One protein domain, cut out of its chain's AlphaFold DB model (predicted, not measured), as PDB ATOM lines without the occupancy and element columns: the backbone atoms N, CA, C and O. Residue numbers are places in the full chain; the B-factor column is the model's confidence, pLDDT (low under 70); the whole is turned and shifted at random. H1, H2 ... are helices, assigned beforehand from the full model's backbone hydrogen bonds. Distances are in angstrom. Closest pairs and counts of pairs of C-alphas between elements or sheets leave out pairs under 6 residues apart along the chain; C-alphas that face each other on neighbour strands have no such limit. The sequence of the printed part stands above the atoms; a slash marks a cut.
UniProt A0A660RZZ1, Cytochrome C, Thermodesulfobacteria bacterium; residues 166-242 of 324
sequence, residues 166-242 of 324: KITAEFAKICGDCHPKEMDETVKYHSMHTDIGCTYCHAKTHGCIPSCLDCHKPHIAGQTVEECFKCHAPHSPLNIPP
ATOM      1  N   LYS A 166      41.692 -54.802 -57.859       86.06
ATOM      2  CA  LYS A 166      42.057 -53.509 -58.436       86.06
ATOM      3  C   LYS A 166      40.804 -52.658 -58.595       86.06
ATOM      4  O   LYS A 166      39.749 -53.165 -58.970       86.06
ATOM      5  N   ILE A 167      40.944 -51.368 -58.336       87.19
ATOM      6  CA  ILE A 167      39.880 -50.409 -58.598       87.19
ATOM      7  C   ILE A 167      39.872 -50.106 -60.098       87.19
ATOM      8  O   ILE A 167      40.855 -49.614 -60.647       87.19
ATOM      9  N   THR A 168      38.777 -50.461 -60.770       84.44
ATOM     10  CA  THR A 168      38.526 -50.108 -62.175       84.44
ATOM     11  C   THR A 168      37.596 -48.901 -62.255       84.44
ATOM     12  O   THR A 168      36.930 -48.555 -61.278       84.44
ATOM     13  N   ALA A 169      37.507 -48.271 -63.430       82.94
ATOM     14  CA  ALA A 169      36.589 -47.155 -63.654       82.94
ATOM     15  C   ALA A 169      35.117 -47.556 -63.448       82.94
ATOM     16  O   ALA A 169      34.308 -46.757 -62.987       82.94
ATOM     17  N   GLU A 170      34.754 -48.798 -63.761       82.12
ATOM     18  CA  GLU A 170      33.419 -49.342 -63.510       82.12
ATOM     19  C   GLU A 170      33.184 -49.578 -62.019       82.12
ATOM     20  O   GLU A 170      32.106 -49.266 -61.519       82.12
ATOM     21  N   PHE A 171      34.190 -50.081 -61.296       82.94
ATOM     22  CA  PHE A 171      34.081 -50.315 -59.858       82.94
ATOM     23  C   PHE A 171      33.953 -48.993 -59.080       82.94
ATOM     24  O   PHE A 171      33.168 -48.894 -58.141       82.94
ATOM     25  N   ALA A 172      34.637 -47.939 -59.532       83.06
ATOM     26  CA  ALA A 172      34.545 -46.592 -58.968       83.06
ATOM     27  C   ALA A 172      33.104 -46.047 -58.899       83.06
ATOM     28  O   ALA A 172      32.774 -45.263 -58.014       83.06
ATOM     29  N   LYS A 173      32.237 -46.465 -59.830       86.19
ATOM     30  CA  LYS A 173      30.860 -45.958 -59.959       86.19
ATOM     31  C   LYS A 173      29.889 -46.555 -58.943       86.19
ATOM     32  O   LYS A 173      28.788 -46.043 -58.801       86.19
ATOM     33  N   ILE A 174      30.274 -47.637 -58.270       88.44
ATOM     34  CA  ILE A 174      29.385 -48.414 -57.394       88.44
ATOM     35  C   ILE A 174      29.825 -48.387 -55.925       88.44
ATOM     36  O   ILE A 174      29.305 -49.155 -55.124       88.44
ATOM     37  N   CYS A 175      30.763 -47.511 -55.541       91.06
ATOM     38  CA  CYS A 175      31.212 -47.408 -54.148       91.06
ATOM     39  C   CYS A 175      30.033 -47.169 -53.190       91.06
ATOM     40  O   CYS A 175      29.910 -47.886 -52.201       91.06
ATOM     41  N   GLY A 176      29.127 -46.244 -53.527       91.75
ATOM     42  CA  GLY A 176      27.962 -45.900 -52.699       91.75
ATOM     43  C   GLY A 176      26.919 -47.014 -52.547       91.75
ATOM     44  O   GLY A 176      26.156 -46.991 -51.590       91.75
ATOM     45  N   ASP A 177      26.913 -48.027 -53.422       91.69
ATOM     46  CA  ASP A 177      26.008 -49.175 -53.276       91.69
ATOM     47  C   ASP A 177      26.374 -50.052 -52.068       91.69
ATOM     48  O   ASP A 177      25.506 -50.688 -51.470       91.69
ATOM     49  N   CYS A 178      27.664 -50.101 -51.725       90.62
ATOM     50  CA  CYS A 178      28.200 -50.884 -50.610       90.62
ATOM     51  C   CYS A 178      28.605 -50.008 -49.415       90.62
ATOM     52  O   CYS A 178      28.552 -50.467 -48.277       90.62
ATOM     53  N   HIS A 179      28.987 -48.758 -49.680       93.31
ATOM     54  CA  HIS A 179      29.431 -47.752 -48.712       93.31
ATOM     55  C   HIS A 179      28.481 -46.539 -48.697       93.31
ATOM     56  O   HIS A 179      28.907 -45.415 -48.983       93.31
ATOM     57  N   PRO A 180      27.171 -46.738 -48.429       94.19
ATOM     58  CA  PRO A 180      26.202 -45.648 -48.476       94.19
ATOM     59  C   PRO A 180      26.465 -44.622 -47.376       94.19
ATOM     60  O   PRO A 180      26.307 -43.436 -47.609       94.19
ATOM     61  N   LYS A 181      26.948 -45.053 -46.203       95.88
ATOM     62  CA  LYS A 181      27.237 -44.149 -45.083       95.88
ATOM     63  C   LYS A 181      28.337 -43.155 -45.436       95.88
ATOM     64  O   LYS A 181      28.200 -41.971 -45.161       95.88
ATOM     65  N   GLU A 182      29.411 -43.643 -46.045       94.69
ATOM     66  CA  GLU A 182      30.547 -42.832 -46.471       94.69
ATOM     67  C   GLU A 182      30.141 -41.886 -47.608       94.69
ATOM     68  O   GLU A 182      30.488 -40.707 -47.579       94.69
ATOM     69  N   MET A 183      29.351 -42.374 -48.574       93.62
ATOM     70  CA  MET A 183      28.785 -41.533 -49.632       93.62
ATOM     71  C   MET A 183      27.909 -40.418 -49.041       93.62
ATOM     72  O   MET A 183      28.149 -39.239 -49.301       93.62
ATOM     73  N   ASP A 184      26.952 -40.773 -48.185       95.00
ATOM     74  CA  ASP A 184      26.037 -39.834 -47.538       95.00
ATOM     75  C   ASP A 184      26.784 -38.809 -46.679       95.00
ATOM     76  O   ASP A 184      26.427 -37.632 -46.672       95.00
ATOM     77  N   GLU A 185      27.842 -39.220 -45.978       95.69
ATOM     78  CA  GLU A 185      28.688 -38.324 -45.190       95.69
ATOM     79  C   GLU A 185      29.362 -37.263 -46.071       95.69
ATOM     80  O   GLU A 185      29.252 -36.071 -45.768       95.69
ATOM     81  N   THR A 186      29.995 -37.673 -47.179       94.19
ATOM     82  CA  THR A 186      30.657 -36.732 -48.107       94.19
ATOM     83  C   THR A 186      29.686 -35.760 -48.765       94.19
ATOM     84  O   THR A 186      30.044 -34.608 -49.011       94.19
ATOM     85  N   VAL A 187      28.453 -36.191 -49.038       93.06
ATOM     86  CA  VAL A 187      27.410 -35.334 -49.618       93.06
ATOM     87  C   VAL A 187      26.852 -34.377 -48.567       93.06
ATOM     88  O   VAL A 187      26.700 -33.184 -48.833       93.06
ATOM     89  N   LYS A 188      26.569 -34.874 -47.358       95.62
ATOM     90  CA  LYS A 188      25.997 -34.084 -46.261       95.62
ATOM     91  C   LYS A 188      26.939 -32.980 -45.789       95.62
ATOM     92  O   LYS A 188      26.483 -31.879 -45.487       95.62
ATOM     93  N   TYR A 189      28.235 -33.266 -45.707       95.00
ATOM     94  CA  TYR A 189      29.254 -32.331 -45.230       95.00
ATOM     95  C   TYR A 189      30.189 -31.925 -46.368       95.00
ATOM     96  O   TYR A 189      31.369 -32.275 -46.385       95.00
ATOM     97  N   HIS A 190      29.625 -31.178 -47.318       94.12
ATOM     98  CA  HIS A 190      30.304 -30.786 -48.548       94.12
ATOM     99  C   HIS A 190      31.679 -30.143 -48.296       94.12
ATOM    100  O   HIS A 190      31.828 -29.220 -47.490       94.12
ATOM    101  N   SER A 191      32.688 -30.645 -49.001       94.12
ATOM    102  CA  SER A 191      34.073 -30.168 -48.982       94.12
ATOM    103  C   SER A 191      34.758 -30.525 -50.304       94.12
ATOM    104  O   SER A 191      34.178 -31.218 -51.134       94.12
ATOM    105  N   MET A 192      36.034 -30.162 -50.476       92.06
ATOM    106  CA  MET A 192      36.813 -30.592 -51.650       92.06
ATOM    107  C   MET A 192      36.838 -32.120 -51.833       92.06
ATOM    108  O   MET A 192      37.004 -32.603 -52.949       92.06
ATOM    109  N   HIS A 193      36.667 -32.899 -50.758       92.44
ATOM    110  CA  HIS A 193      36.615 -34.361 -50.845       92.44
ATOM    111  C   HIS A 193      35.330 -34.878 -51.503       92.44
ATOM    112  O   HIS A 193      35.338 -35.967 -52.073       92.44
ATOM    113  N   THR A 194      34.253 -34.092 -51.480       92.94
ATOM    114  CA  THR A 194      33.010 -34.394 -52.198       92.94
ATOM    115  C   THR A 194      33.226 -34.351 -53.713       92.94
ATOM    116  O   THR A 194      32.658 -35.163 -54.439       92.94
ATOM    117  N   ASP A 195      34.100 -33.459 -54.187       91.31
ATOM    118  CA  ASP A 195      34.269 -33.184 -55.617       91.31
ATOM    119  C   ASP A 195      35.312 -34.078 -56.304       91.31
ATOM    120  O   ASP A 195      35.281 -34.247 -57.523       91.31
ATOM    121  N   ILE A 196      36.245 -34.669 -55.548       88.12
ATOM    122  CA  ILE A 196      37.369 -35.438 -56.118       88.12
ATOM    123  C   ILE A 196      37.072 -36.927 -56.351       88.12
ATOM    124  O   ILE A 196      37.874 -37.611 -56.978       88.12
ATOM    125  N   GLY A 197      35.912 -37.444 -55.940       88.00
ATOM    126  CA  GLY A 197      35.523 -38.846 -56.139       88.00
ATOM    127  C   GLY A 197      36.348 -39.855 -55.322       88.00
ATOM    128  O   GLY A 197      37.529 -39.667 -55.029       88.00
ATOM    129  N   CYS A 198      35.736 -40.988 -54.959       91.44
ATOM    130  CA  CYS A 198      36.321 -41.939 -54.001       91.44
ATOM    131  C   CYS A 198      37.695 -42.477 -54.439       91.44
ATOM    132  O   CYS A 198      38.588 -42.676 -53.617       91.44
ATOM    133  N   THR A 199      37.881 -42.700 -55.742       90.94
ATOM    134  CA  THR A 199      39.091 -43.324 -56.294       90.94
ATOM    135  C   THR A 199      40.283 -42.391 -56.384       90.94
ATOM    136  O   THR A 199      41.379 -42.870 -56.652       90.94
ATOM    137  N   TYR A 200      40.102 -41.088 -56.167       90.88
ATOM    138  CA  TYR A 200      41.230 -40.166 -56.075       90.88
ATOM    139  C   TYR A 200      42.095 -40.486 -54.853       90.88
ATOM    140  O   TYR A 200      43.319 -40.479 -54.932       90.88
ATOM    141  N   CYS A 201      41.447 -40.858 -53.747       90.56
ATOM    142  CA  CYS A 201      42.115 -41.308 -52.532       90.56
ATOM    143  C   CYS A 201      42.258 -42.844 -52.525       90.56
ATOM    144  O   CYS A 201      43.358 -43.389 -52.416       90.56
ATOM    145  N   HIS A 202      41.158 -43.574 -52.733       92.12
ATOM    146  CA  HIS A 202      41.119 -45.042 -52.729       92.12
ATOM    147  C   HIS A 202      41.516 -45.640 -54.091       92.12
ATOM    148  O   HIS A 202      40.769 -46.405 -54.696       92.12
ATOM    149  N   ALA A 203      42.697 -45.281 -54.600       87.06
ATOM    150  CA  ALA A 203      43.103 -45.574 -55.980       87.06
ATOM    151  C   ALA A 203      43.675 -46.987 -56.198       87.06
ATOM    152  O   ALA A 203      43.626 -47.524 -57.305       87.06
ATOM    153  N   LYS A 204      44.288 -47.584 -55.168       87.00
ATOM    154  CA  LYS A 204      45.163 -48.758 -55.345       87.00
ATOM    155  C   LYS A 204      44.372 -50.055 -55.484       87.00
ATOM    156  O   LYS A 204      44.392 -50.715 -56.522       87.00
ATOM    157  N   THR A 205      43.694 -50.441 -54.413       90.12
ATOM    158  CA  THR A 205      42.934 -51.687 -54.325       90.12
ATOM    159  C   THR A 205      41.751 -51.481 -53.401       90.12
ATOM    160  O   THR A 205      41.847 -50.724 -52.436       90.12
ATOM    161  N   HIS A 206      40.653 -52.183 -53.656       88.75
ATOM    162  CA  HIS A 206      39.509 -52.183 -52.753       88.75
ATOM    163  C   HIS A 206      39.935 -52.587 -51.335       88.75
ATOM    164  O   HIS A 206      40.676 -53.558 -51.162       88.75
ATOM    165  N   GLY A 207      39.485 -51.824 -50.337       83.56
ATOM    166  CA  GLY A 207      39.886 -51.983 -48.936       83.56
ATOM    167  C   GLY A 207      41.214 -51.315 -48.557       83.56
ATOM    168  O   GLY A 207      41.610 -51.386 -47.399       83.56
ATOM    169  N   CYS A 208      41.913 -50.658 -49.490       88.81
ATOM    170  CA  CYS A 208      43.075 -49.837 -49.158       88.81
ATOM    171  C   CYS A 208      42.615 -48.492 -48.583       88.81
ATOM    172  O   CYS A 208      41.900 -47.740 -49.251       88.81
ATOM    173  N   ILE A 209      43.047 -48.195 -47.356       89.38
ATOM    174  CA  ILE A 209      42.882 -46.886 -46.726       89.38
ATOM    175  C   ILE A 209      44.180 -46.098 -46.971       89.38
ATOM    176  O   ILE A 209      45.237 -46.522 -46.495       89.38
ATOM    177  N   PRO A 210      44.139 -45.023 -47.774       90.31
ATOM    178  CA  PRO A 210      45.298 -44.180 -48.062       90.31
ATOM    179  C   PRO A 210      45.663 -43.295 -46.865       90.31
ATOM    180  O   PRO A 210      44.873 -43.120 -45.936       90.31
ATOM    181  N   SER A 211      46.862 -42.714 -46.896       92.19
ATOM    182  CA  SER A 211      47.289 -41.762 -45.870       92.19
ATOM    183  C   SER A 211      46.772 -40.367 -46.201       92.19
ATOM    184  O   SER A 211      46.913 -39.899 -47.329       92.19
ATOM    185  N   CYS A 212      46.250 -39.640 -45.209       92.38
ATOM    186  CA  CYS A 212      45.916 -38.222 -45.385       92.38
ATOM    187  C   CYS A 212      47.158 -37.390 -45.752       92.38
ATOM    188  O   CYS A 212      47.056 -36.389 -46.462       92.38
ATOM    189  N   LEU A 213      48.336 -37.837 -45.303       93.06
ATOM    190  CA  LEU A 213      49.615 -37.168 -45.535       93.06
ATOM    191  C   LEU A 213      50.126 -37.312 -46.975       93.06
ATOM    192  O   LEU A 213      51.085 -36.638 -47.341       93.06
ATOM    193  N   ASP A 214      49.474 -38.133 -47.807       91.88
ATOM    194  CA  ASP A 214      49.786 -38.219 -49.239       91.88
ATOM    195  C   ASP A 214      49.490 -36.887 -49.959       91.88
ATOM    196  O   ASP A 214      50.042 -36.617 -51.026       91.88
ATOM    197  N   CYS A 215      48.626 -36.038 -49.386       92.38
ATOM    198  CA  CYS A 215      48.273 -34.722 -49.931       92.38
ATOM    199  C   CYS A 215      48.281 -33.595 -48.885       92.38
ATOM    200  O   CYS A 215      48.558 -32.446 -49.234       92.38
ATOM    201  N   HIS A 216      47.989 -33.884 -47.613       93.44
ATOM    202  CA  HIS A 216      47.890 -32.871 -46.562       93.44
ATOM    203  C   HIS A 216      49.160 -32.774 -45.721       93.44
ATOM    204  O   HIS A 216      49.766 -33.773 -45.343       93.44
ATOM    205  N   LYS A 217      49.531 -31.545 -45.360       93.69
ATOM    206  CA  LYS A 217      50.548 -31.306 -44.333       93.69
ATOM    207  C   LYS A 217      49.897 -31.368 -42.949       93.69
ATOM    208  O   LYS A 217      48.766 -30.904 -42.806       93.69
ATOM    209  N   PRO A 218      50.597 -31.895 -41.934       93.38
ATOM    210  CA  PRO A 218      50.085 -31.882 -40.574       93.38
ATOM    211  C   PRO A 218      49.976 -30.444 -40.052       93.38
ATOM    212  O   PRO A 218      50.768 -29.575 -40.425       93.38
ATOM    213  N   HIS A 219      49.017 -30.202 -39.159       90.62
ATOM    214  CA  HIS A 219      48.849 -28.896 -38.514       90.62
ATOM    215  C   HIS A 219      49.913 -28.662 -37.435       90.62
ATOM    216  O   HIS A 219      50.318 -27.528 -37.183       90.62
ATOM    217  N   ILE A 220      50.383 -29.741 -36.805       88.75
ATOM    218  CA  ILE A 220      51.418 -29.731 -35.770       88.75
ATOM    219  C   ILE A 220      52.577 -30.608 -36.232       88.75
ATOM    220  O   ILE A 220      52.373 -31.683 -36.792       88.75
ATOM    221  N   ALA A 221      53.810 -30.164 -35.988       89.44
ATOM    222  CA  ALA A 221      54.989 -30.951 -36.326       89.44
ATOM    223  C   ALA A 221      54.928 -32.345 -35.672       89.44
ATOM    224  O   ALA A 221      54.773 -32.459 -34.458       89.44
ATOM    225  N   GLY A 222      55.055 -33.391 -36.494       89.25
ATOM    226  CA  GLY A 222      55.026 -34.788 -36.053       89.25
ATOM    227  C   GLY A 222      53.635 -35.397 -35.853       89.25
ATOM    228  O   GLY A 222      53.567 -36.548 -35.436       89.25
ATOM    229  N   GLN A 223      52.551 -34.672 -36.155       91.06
ATOM    230  CA  GLN A 223      51.189 -35.194 -36.016       91.06
ATOM    231  C   GLN A 223      50.956 -36.413 -36.923       91.06
ATOM    232  O   GLN A 223      51.264 -36.366 -38.119       91.06
ATOM    233  N   THR A 224      50.393 -37.488 -36.368       92.38
ATOM    234  CA  THR A 224      50.052 -38.700 -37.135       92.38
ATOM    235  C   THR A 224      48.677 -38.585 -37.800       92.38
ATOM    236  O   THR A 224      47.880 -37.703 -37.475       92.38
ATOM    237  N   VAL A 225      48.367 -39.493 -38.733       91.38
ATOM    238  CA  VAL A 225      47.055 -39.537 -39.409       91.38
ATOM    239  C   VAL A 225      45.921 -39.791 -38.411       91.38
ATOM    240  O   VAL A 225      44.873 -39.155 -38.486       91.38
ATOM    241  N   GLU A 226      46.136 -40.670 -37.435       91.25
ATOM    242  CA  GLU A 226      45.154 -40.991 -36.395       91.25
ATOM    243  C   GLU A 226      44.820 -39.762 -35.542       91.25
ATOM    244  O   GLU A 226      43.687 -39.585 -35.093       91.25
ATOM    245  N   GLU A 227      45.794 -38.875 -35.341       90.00
ATOM    246  CA  GLU A 227      45.591 -37.630 -34.609       90.00
ATOM    247  C   GLU A 227      44.800 -36.590 -35.401       90.00
ATOM    248  O   GLU A 227      44.187 -35.720 -34.782       90.00
ATOM    249  N   CYS A 228      44.753 -36.671 -36.736       91.44
ATOM    250  CA  CYS A 228      43.861 -35.832 -37.542       91.44
ATOM    251  C   CYS A 228      42.388 -36.112 -37.203       91.44
ATOM    252  O   CYS A 228      41.583 -35.182 -37.103       91.44
ATOM    253  N   PHE A 229      42.044 -37.378 -36.934       90.06
ATOM    254  CA  PHE A 229      40.666 -37.813 -36.668       90.06
ATOM    255  C   PHE A 229      40.099 -37.311 -35.340       90.06
ATOM    256  O   PHE A 229      38.887 -37.340 -35.145       90.06
ATOM    257  N   LYS A 230      40.950 -36.791 -34.444       87.69
ATOM    258  CA  LYS A 230      40.504 -36.104 -33.221       87.69
ATOM    259  C   LYS A 230      39.736 -34.820 -33.532       87.69
ATOM    260  O   LYS A 230      38.898 -34.407 -32.736       87.69
ATOM    261  N   CYS A 231      40.034 -34.195 -34.669       89.31
ATOM    262  CA  CYS A 231      39.404 -32.951 -35.085       89.31
ATOM    263  C   CYS A 231      38.479 -33.151 -36.275       89.31
ATOM    264  O   CYS A 231      37.446 -32.504 -36.325       89.31
ATOM    265  N   HIS A 232      38.814 -33.995 -37.248       92.06
ATOM    266  CA  HIS A 232      37.969 -34.119 -38.430       92.06
ATOM    267  C   HIS A 232      38.040 -35.499 -39.084       92.06
ATOM    268  O   HIS A 232      39.101 -36.119 -39.172       92.06
ATOM    269  N   ALA A 233      36.907 -35.970 -39.603       92.81
ATOM    270  CA  ALA A 233      36.846 -37.216 -40.357       92.81
ATOM    271  C   ALA A 233      37.306 -37.012 -41.817       92.81
ATOM    272  O   ALA A 233      37.116 -35.927 -42.372       92.81
ATOM    273  N   PRO A 234      37.875 -38.038 -42.482       92.19
ATOM    274  CA  PRO A 234      38.311 -37.943 -43.879       92.19
ATOM    275  C   PRO A 234      37.195 -37.578 -44.859       92.19
ATOM    276  O   PRO A 234      37.439 -36.862 -45.824       92.19
ATOM    277  N   HIS A 235      35.977 -38.068 -44.623       94.56
ATOM    278  CA  HIS A 235      34.823 -37.853 -45.500       94.56
ATOM    279  C   HIS A 235      34.008 -36.607 -45.135       94.56
ATOM    280  O   HIS A 235      33.159 -36.183 -45.911       94.56
ATOM    281  N   SER A 236      34.291 -35.983 -43.990       95.00
ATOM    282  CA  SER A 236      33.651 -34.743 -43.554       95.00
ATOM    283  C   SER A 236      34.644 -33.813 -42.844       95.00
ATOM    284  O   SER A 236      34.451 -33.447 -41.684       95.00
ATOM    285  N   PRO A 237      35.722 -33.369 -43.521       93.31
ATOM    286  CA  PRO A 237      36.821 -32.652 -42.873       93.31
ATOM    287  C   PRO A 237      36.405 -31.318 -42.223       93.31
ATOM    288  O   PRO A 237      37.081 -30.810 -41.333       93.31
ATOM    289  N   LEU A 238      35.281 -30.736 -42.653       91.81
ATOM    290  CA  LEU A 238      34.737 -29.492 -42.097       91.81
ATOM    291  C   LEU A 238      33.761 -29.717 -40.930       91.81
ATOM    292  O   LEU A 238      33.388 -28.759 -40.250       91.81
ATOM    293  N   ASN A 239      33.349 -30.962 -40.691       93.19
ATOM    294  CA  ASN A 239      32.445 -31.346 -39.615       93.19
ATOM    295  C   ASN A 239      33.247 -31.741 -38.366       93.19
ATOM    296  O   ASN A 239      33.413 -32.919 -38.051       93.19
ATOM    297  N   ILE A 240      33.776 -30.734 -37.672       92.44
ATOM    298  CA  ILE A 240      34.581 -30.933 -36.462       92.44
ATOM    299  C   ILE A 240      33.650 -31.284 -35.288       92.44
ATOM    300  O   ILE A 240      32.774 -30.472 -34.963       92.44
ATOM    301  N   PRO A 241      33.803 -32.458 -34.638       90.56
ATOM    302  CA  PRO A 241      32.980 -32.822 -33.496       90.56
ATOM    303  C   PRO A 241      33.302 -31.932 -32.283       90.56
ATOM    304  O   PRO A 241      34.324 -31.242 -32.257       90.56
ATOM    305  N   PRO A 242      32.442 -31.934 -31.249       93.50
ATOM    306  CA  PRO A 242      32.780 -31.327 -29.969       93.50
ATOM    307  C   PRO A 242      34.112 -31.862 -29.436       93.50
ATOM    308  O   PRO A 242      34.412 -33.051 -29.560       93.50
TER     309      PRO A 242
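AT A GLANCE: This is residues 166 to 242 of the 324 residues of the protein "Cytochrome C" of Thermodesulfobacteria bacterium (UniProt A0A660RZZ1). This domain has little regular structure: short helices H1 to H5 gather toward one end, a long loop, residues 202 to 224, runs from them to H6 toward the other, and the tail, residues 229 to 242, loops from H6 in toward the middle and then turns back out, ending at Pro 242 on H6's side. The 77 printed residues include six named helices, H1 to H6 in chain order, holding 29 residues, and no named strand; the class is all helix. It is compact, with a radius of gyration of the C-alphas of 13.1 A, and elongated, spanning 39 by 25 by 18 A.

HOW THE PARTS SIT: H1, residues 169 to 172, and H2, residues 175 to 178, meet only through their link. H2 and H3, residues 180 to 188, only just touch, only at the corner, with 3 pairs of C-alphas within 8 A; the closest, Gly 176 and Met 183, are 5.4 A apart. H3 and H4, residues 192 to 195, also only just touch, only at the corner, with 3 such pairs; the closest C-alphas, of Thr 186 and Thr 194, are 5.3 A apart. H5, residues 198 to 201, is close to but not clearly touching H1, the closest C-alphas being Ala 172 and Thr 199 at 6.2 A. H6, residues 225 to 228, is apart from H1 to H5. In H3 every O i to N i+4 pair is within hydrogen-bond range; the other helices are too short for one.

IN THESE COORDINATES: H1 begins at C-alpha 169 (36.589, -47.155, -63.654). H3 is 11.8 A long. H6 ends at C-alpha 228 (43.861, -35.832, -37.542).

THE WHOLE: The farthest C-alphas, of Glu 170 and Ala 221, are 39.3 A apart. The printed part has no cut; H5 to H6 is a long link of 23 residues. No printed residue is under 70 in pLDDT.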